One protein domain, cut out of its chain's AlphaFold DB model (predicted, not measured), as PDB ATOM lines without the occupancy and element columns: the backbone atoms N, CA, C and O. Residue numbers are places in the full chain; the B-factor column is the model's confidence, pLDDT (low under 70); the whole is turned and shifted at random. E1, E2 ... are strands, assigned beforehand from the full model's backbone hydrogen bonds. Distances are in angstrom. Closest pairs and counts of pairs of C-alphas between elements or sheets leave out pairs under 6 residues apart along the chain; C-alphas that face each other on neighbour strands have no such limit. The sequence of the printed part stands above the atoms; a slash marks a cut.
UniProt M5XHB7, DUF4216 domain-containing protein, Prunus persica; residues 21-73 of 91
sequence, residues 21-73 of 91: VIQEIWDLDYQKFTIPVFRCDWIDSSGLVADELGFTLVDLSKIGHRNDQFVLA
ATOM      1  N   VAL A  21     152.820 215.510 199.864       96.44
ATOM      2  CA  VAL A  21     152.260 215.856 198.560       96.44
ATOM      3  C   VAL A  21     150.899 215.190 198.438       96.44
ATOM      4  O   VAL A  21     150.789 213.973 198.597       96.44
ATOM      5  N   ILE A  22     149.865 215.985 198.158       96.75
ATOM      6  CA  ILE A  22     148.525 215.464 197.876       96.75
ATOM      7  C   ILE A  22     148.604 214.649 196.587       96.75
ATOM      8  O   ILE A  22     148.959 215.177 195.536       96.75
ATOM      9  N   GLN A  23     148.256 213.371 196.679       97.31
ATOM     10  CA  GLN A  23     148.149 212.471 195.535       97.31
ATOM     11  C   GLN A  23     146.715 212.423 195.021       97.31
ATOM     12  O   GLN A  23     146.479 212.416 193.816       97.31
ATOM     13  N   GLU A  24     145.747 212.396 195.938       97.75
ATOM     14  CA  GLU A  24     144.331 212.293 195.601       97.75
ATOM     15  C   GLU A  24     143.484 213.147 196.543       97.75
ATOM     16  O   GLU A  24     143.789 213.298 197.729       97.75
ATOM     17  N   ILE A  25     142.387 213.672 196.002       97.56
ATOM     18  CA  ILE A  25     141.357 214.400 196.740       97.56
ATOM     19  C   ILE A  25     140.081 213.578 196.656       97.56
ATOM     20  O   ILE A  25     139.615 213.267 195.561       97.56
ATOM     21  N   TRP A  26     139.565 213.176 197.810       97.69
ATOM     22  CA  TRP A  26     138.386 212.336 197.937       97.69
ATOM     23  C   TRP A  26     137.293 213.107 198.660       97.69
ATOM     24  O   TRP A  26     137.555 213.778 199.655       97.69
ATOM     25  N   ASP A  27     136.062 212.927 198.207       97.75
ATOM     26  CA  ASP A  27     134.869 213.391 198.898       97.75
ATOM     27  C   ASP A  27     134.141 212.180 199.482       97.75
ATOM     28  O   ASP A  27     133.615 211.335 198.757       97.75
ATOM     29  N   LEU A  28     134.131 212.067 200.812       96.88
ATOM     30  CA  LEU A  28     133.390 211.017 201.503       96.88
ATOM     31  C   LEU A  28     131.932 211.448 201.651       96.88
ATOM     32  O   LEU A  28     131.619 212.319 202.465       96.88
ATOM     33  N   ASP A  29     131.050 210.844 200.860       97.06
ATOM     34  CA  ASP A  29     129.617 211.133 200.859       97.06
ATOM     35  C   ASP A  29     128.867 210.289 201.905       97.06
ATOM     36  O   ASP A  29     128.698 209.077 201.764       97.06
ATOM     37  N   TYR A  30     128.391 210.949 202.963       96.38
ATOM     38  CA  TYR A  30     127.553 210.349 204.006       96.38
ATOM     39  C   TYR A  30     126.053 210.607 203.776       96.38
ATOM     40  O   TYR A  30     125.257 210.483 204.713       96.38
ATOM     41  N   GLN A  31     125.652 210.993 202.560       96.38
ATOM     42  CA  GLN A  31     124.311 211.401 202.112       96.38
ATOM     43  C   GLN A  31     123.795 212.703 202.738       96.38
ATOM     44  O   GLN A  31     123.155 213.512 202.074       96.38
ATOM     45  N   LYS A  32     124.044 212.915 204.034       97.50
ATOM     46  CA  LYS A  32     123.648 214.124 204.773       97.50
ATOM     47  C   LYS A  32     124.674 215.246 204.665       97.50
ATOM     48  O   LYS A  32     124.316 216.412 204.789       97.50
ATOM     49  N   PHE A  33     125.940 214.884 204.513       96.56
ATOM     50  CA  PHE A  33     127.058 215.800 204.359       96.56
ATOM     51  C   PHE A  33     128.200 215.074 203.648       96.56
ATOM     52  O   PHE A  33     128.272 213.843 203.660       96.56
ATOM     53  N   THR A  34     129.109 215.859 203.088       97.50
ATOM     54  CA  THR A  34     130.329 215.377 202.446       97.50
ATOM     55  C   THR A  34     131.527 215.857 203.251       97.50
ATOM     56  O   THR A  34     131.544 217.005 203.702       97.50
ATOM     57  N   ILE A  35     132.516 214.988 203.451       97.50
ATOM     58  CA  ILE A  35     133.784 215.358 204.087       97.50
ATOM     59  C   ILE A  35     134.920 215.208 203.072       97.50
ATOM     60  O   ILE A  35     135.157 214.086 202.621       97.50
ATOM     61  N   PRO A  36     135.660 216.289 202.764       97.12
ATOM     62  CA  PRO A  36     136.855 216.202 201.940       97.12
ATOM     63  C   PRO A  36     138.020 215.585 202.724       97.12
ATOM     64  O   PRO A  36     138.356 216.009 203.840       97.12
ATOM     65  N   VAL A  37     138.662 214.597 202.113       97.81
ATOM     66  CA  VAL A  37     139.822 213.873 202.636       97.81
ATOM     67  C   VAL A  37     140.903 213.849 201.568       97.81
ATOM     68  O   VAL A  37     140.631 213.620 200.393       97.81
ATOM     69  N   PHE A  38     142.147 214.079 201.969       97.44
ATOM     70  CA  PHE A  38     143.292 213.979 201.073       97.44
ATOM     71  C   PHE A  38     144.045 212.687 201.335       97.44
ATOM     72  O   PHE A  38     144.273 212.334 202.494       97.44
ATOM     73  N   ARG A  39     144.457 212.011 200.260       97.06
ATOM     74  CA  ARG A  39     145.508 210.997 200.316       97.06
ATOM     75  C   ARG A  39     146.831 211.689 200.024       97.06
ATOM     76  O   ARG A  39     147.008 212.240 198.937       97.06
ATOM     77  N   CYS A  40     147.746 211.655 200.978       96.12
ATOM     78  CA  CYS A  40     149.043 212.306 200.891       96.12
ATOM     79  C   CYS A  40     150.175 211.279 200.918       96.12
ATOM     80  O   CYS A  40     150.161 210.326 201.700       96.12
ATOM     81  N   ASP A  41     151.200 211.530 200.110       96.81
ATOM     82  CA  ASP A  41     152.512 210.933 200.324       96.81
ATOM     83  C   ASP A  41     153.252 211.804 201.337       96.81
ATOM     84  O   ASP A  41     153.727 212.897 201.023       96.81
ATOM     85  N   TRP A  42     153.270 211.343 202.586       96.06
ATOM     86  CA  TRP A  42     153.948 212.026 203.683       96.06
ATOM     87  C   TRP A  42     155.453 211.816 203.616       96.06
ATOM     88  O   TRP A  42     155.924 210.718 203.317       96.06
ATOM     89  N   ILE A  43     156.204 212.857 203.953       96.06
ATOM     90  CA  ILE A  43     157.658 212.797 204.040       96.06
ATOM     91  C   ILE A  43     158.056 212.237 205.407       96.06
ATOM     92  O   ILE A  43     157.510 212.620 206.442       96.06
ATOM     93  N   ASP A  44     158.981 211.283 205.391       94.50
ATOM     94  CA  ASP A  44     159.609 210.717 206.576       94.50
ATOM     95  C   ASP A  44     160.434 211.782 207.306       94.50
ATOM     96  O   ASP A  44     160.994 212.689 206.689       94.50
ATOM     97  N   SER A  45     160.573 211.658 208.624       91.69
ATOM     98  CA  SER A  45     161.337 212.631 209.412       91.69
ATOM     99  C   SER A  45     162.810 212.730 208.997       91.69
ATOM    100  O   SER A  45     163.413 213.782 209.186       91.69
ATOM    101  N   SER A  46     163.384 211.684 208.389       93.38
ATOM    102  CA  SER A  46     164.741 211.725 207.822       93.38
ATOM    103  C   SER A  46     164.876 212.597 206.568       93.38
ATOM    104  O   SER A  46     165.996 212.922 206.183       93.38
ATOM    105  N   GLY A  47     163.761 212.971 205.934       94.06
ATOM    106  CA  GLY A  47     163.705 213.869 204.781       94.06
ATOM    107  C   GLY A  47     163.407 215.325 205.140       94.06
ATOM    108  O   GLY A  47     163.072 216.093 204.246       94.06
ATOM    109  N   LEU A  48     163.475 215.705 206.421       93.38
ATOM    110  CA  LEU A  48     163.181 217.059 206.893       93.38
ATOM    111  C   LEU A  48     164.405 217.677 207.569       93.38
ATOM    112  O   LEU A  48     164.972 217.101 208.499       93.38
ATOM    113  N   VAL A  49     164.777 218.881 207.141       92.81
ATOM    114  CA  VAL A  49     165.869 219.664 207.734       92.81
ATOM    115  C   VAL A  49     165.418 221.111 207.890       92.81
ATOM    116  O   VAL A  49     164.770 221.656 207.006       92.81
ATOM    117  N   ALA A  50     165.751 221.749 209.011       91.25
ATOM    118  CA  ALA A  50     165.625 223.196 209.144       91.25
ATOM    119  C   ALA A  50     166.972 223.841 208.805       91.25
ATOM    120  O   ALA A  50     167.996 223.429 209.356       91.25
ATOM    121  N   ASP A  51     166.974 224.818 207.903       89.06
ATOM    122  CA  ASP A  51     168.181 225.575 207.580       89.06
ATOM    123  C   ASP A  51     168.456 226.688 208.610       89.06
ATOM    124  O   ASP A  51     167.675 226.946 209.531       89.06
ATOM    125  N   GLU A  52     169.597 227.363 208.458       90.94
ATOM    126  CA  GLU A  52     170.018 228.447 209.356       90.94
ATOM    127  C   GLU A  52     169.120 229.695 209.274       90.94
ATOM    128  O   GLU A  52     169.121 230.518 210.190       90.94
ATOM    129  N   LEU A  53     168.343 229.839 208.197       89.75
ATOM    130  CA  LEU A  53     167.401 230.938 207.978       89.75
ATOM    131  C   LEU A  53     165.992 230.609 208.500       89.75
ATOM    132  O   LEU A  53     165.115 231.475 208.493       89.75
ATOM    133  N   GLY A  54     165.779 229.385 208.992       87.88
ATOM    134  CA  GLY A  54     164.513 228.904 209.532       87.88
ATOM    135  C   GLY A  54     163.547 228.352 208.480       87.88
ATOM    136  O   GLY A  54     162.386 228.096 208.815       87.88
ATOM    137  N   PHE A  55     163.985 228.151 207.234       89.44
ATOM    138  CA  PHE A  55     163.208 227.414 206.241       89.44
ATOM    139  C   PHE A  55     163.266 225.917 206.526       89.44
ATOM    140  O   PHE A  55     164.253 225.383 207.030       89.44
ATOM    141  N   THR A  56     162.175 225.226 206.205       92.31
ATOM    142  CA  THR A  56     162.132 223.764 206.231       92.31
ATOM    143  C   THR A  56     162.459 223.255 204.838       92.31
ATOM    144  O   THR A  56     161.669 223.469 203.925       92.31
ATOM    145  N   LEU A  57     163.601 222.592 204.701       94.81
ATOM    146  CA  LEU A  57     164.004 221.856 203.513       94.81
ATOM    147  C   LEU A  57     163.396 220.458 203.558       94.81
ATOM    148  O   LEU A  57     163.452 219.775 204.591       94.81
ATOM    149  N   VAL A  58     162.836 220.035 202.431       95.25
ATOM    150  CA  VAL A  58     162.112 218.771 202.319       95.25
ATOM    151  C   VAL A  58     162.660 217.937 201.162       95.25
ATOM    152  O   VAL A  58     162.647 218.364 200.014       95.25
ATOM    153  N   ASP A  59     163.109 216.715 201.451       96.44
ATOM    154  CA  ASP A  59     163.447 215.715 200.433       96.44
ATOM    155  C   ASP A  59     162.181 214.929 200.067       96.44
ATOM    156  O   ASP A  59     161.783 213.972 200.742       96.44
ATOM    157  N   LEU A  60     161.542 215.329 198.965       95.56
ATOM    158  CA  LEU A  60     160.295 214.729 198.481       95.56
ATOM    159  C   LEU A  60     160.439 213.249 198.073       95.56
ATOM    160  O   LEU A  60     159.433 212.562 197.894       95.56
ATOM    161  N   SER A  61     161.665 212.722 197.949       95.19
ATOM    162  CA  SER A  61     161.898 211.302 197.662       95.19
ATOM    163  C   SER A  61     161.750 210.404 198.899       95.19
ATOM    164  O   SER A  61     161.539 209.192 198.775       95.19
ATOM    165  N   LYS A  62     161.822 210.978 200.106       96.25
ATOM    166  CA  LYS A  62     161.796 210.256 201.386       96.25
ATOM    167  C   LYS A  62     160.372 210.002 201.864       96.25
ATOM    168  O   LYS A  62     159.975 210.448 202.932       96.25
ATOM    169  N   ILE A  63     159.591 209.258 201.086       95.75
ATOM    170  CA  ILE A  63     158.192 208.961 201.432       95.75
ATOM    171  C   ILE A  63     158.115 207.982 202.617       95.75
ATOM    172  O   ILE A  63     158.553 206.828 202.515       95.75
ATOM    173  N   GLY A  64     157.496 208.433 203.708       93.88
ATOM    174  CA  GLY A  64     157.206 207.689 204.934       93.88
ATOM    175  C   GLY A  64     155.709 207.426 205.134       93.88
ATOM    176  O   GLY A  64     154.901 207.578 204.223       93.88
ATOM    177  N   HIS A  65     155.336 206.977 206.339       91.31
ATOM    178  CA  HIS A  65     153.941 206.847 206.807       91.31
ATOM    179  C   HIS A  65     152.950 206.179 205.825       91.31
ATOM    180  O   HIS A  65     151.770 206.512 205.790       91.31
ATOM    181  N   ARG A  66     153.399 205.180 205.052       92.12
ATOM    182  CA  ARG A  66     152.602 204.529 203.986       92.12
ATOM    183  C   ARG A  66     151.295 203.880 204.455       92.12
ATOM    184  O   ARG A  66     150.411 203.656 203.641       92.12
ATOM    185  N   ASN A  67     151.180 203.577 205.746       92.62
ATOM    186  CA  ASN A  67     149.973 202.994 206.338       92.62
ATOM    187  C   ASN A  67     148.988 204.050 206.875       92.62
ATOM    188  O   ASN A  67     147.905 203.679 207.315       92.62
ATOM    189  N   ASP A  68     149.356 205.334 206.864       92.25
ATOM    190  CA  ASP A  68     148.568 206.441 207.416       92.25
ATOM    191  C   ASP A  68     148.617 207.649 206.466       92.25
ATOM    192  O   ASP A  68     149.254 208.668 206.725       92.25
ATOM    193  N   GLN A  69     148.014 207.485 205.286       94.75
ATOM    194  CA  GLN A  69     148.093 208.463 204.192       94.75
ATOM    195  C   GLN A  69     146.923 209.447 204.152       94.75
ATOM    196  O   GLN A  69     146.951 210.386 203.362       94.75
ATOM    197  N   PHE A  70     145.878 209.226 204.946       95.00
ATOM    198  CA  PHE A  70     144.641 209.992 204.835       95.00
ATOM    199  C   PHE A  70     144.560 211.075 205.901       95.00
ATOM    200  O   PHE A  70     144.799 210.829 207.078       95.00
ATOM    201  N   VAL A  71     144.164 212.276 205.490       95.12
ATOM    202  CA  VAL A  71     143.952 213.401 206.403       95.12
ATOM    203  C   VAL A  71     142.722 214.196 206.001       95.12
ATOM    204  O   VAL A  71     142.421 214.352 204.817       95.12
ATOM    205  N   LEU A  72     141.998 214.719 206.990       96.06
ATOM    206  CA  LEU A  72     140.889 215.626 206.725       96.06
ATOM    207  C   LEU A  72     141.426 216.945 206.174       96.06
ATOM    208  O   LEU A  72     142.365 217.516 206.737       96.06
ATOM    209  N   ALA A  73     140.780 217.492 205.144       95.12
ATOM    210  CA  ALA A  73     141.189 218.780 204.584       95.12
ATOM    211  C   ALA A  73     141.181 219.912 205.633       95.12
ATOM    212  O   ALA A  73     141.988 220.834 205.566       95.12
TER     213      ALA A  73
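What this domain is: This is residues 21 to 73 of the 91 residues of the protein "DUF4216 domain-containing protein" of Prunus persica (UniProt M5XHB7). A long hairpin, E1 and E2, and a small one, E3 and E4, follow each other along a rod, their turns at its opposite ends. Residues 59 to 69 fold back from the small hairpin to short E5, beside E2. The 53 printed residues have five named strands, E1 to E5, and no named helix: all strand, in antiparallel sheets E1 - E2 - E5 and E3 - E4. The whole is only just loose, close to extended, radius of gyration of the C-alphas 14.7 A, and only just a rod, 49 by 23 by 13 A.

How they stand to each other: E1, residues 21 to 29, and E2, residues 34 to 42, are antiparallel at 158 degrees, with N 26 and O 37 2.8 A apart. E5, residues 70 to 72, is antiparallel to E2, with N 38 and O 71 2.9 A apart. E3, residues 48 to 50, and E4, residues 56 to 58, form a hairpin, with N 57 and O 49 2.7 A apart. E2 and E3 are apart.

Where its parts are: E1 spans 23.2 A from C-alpha 21 at (152.260, 215.856, 198.560), and E2 23.9 A. E3 spans 7.0 A, E4 6.3 A, and E5 7.0 A to C-alpha 72 at (140.889, 215.626, 206.725).

The domain as a whole: The farthest C-alphas, of Gln 31 and Glu 52, are 49.3 A apart. The link E4 to E5 is long; the printed part has no cut, and no printed residue is under 70 in pLDDT.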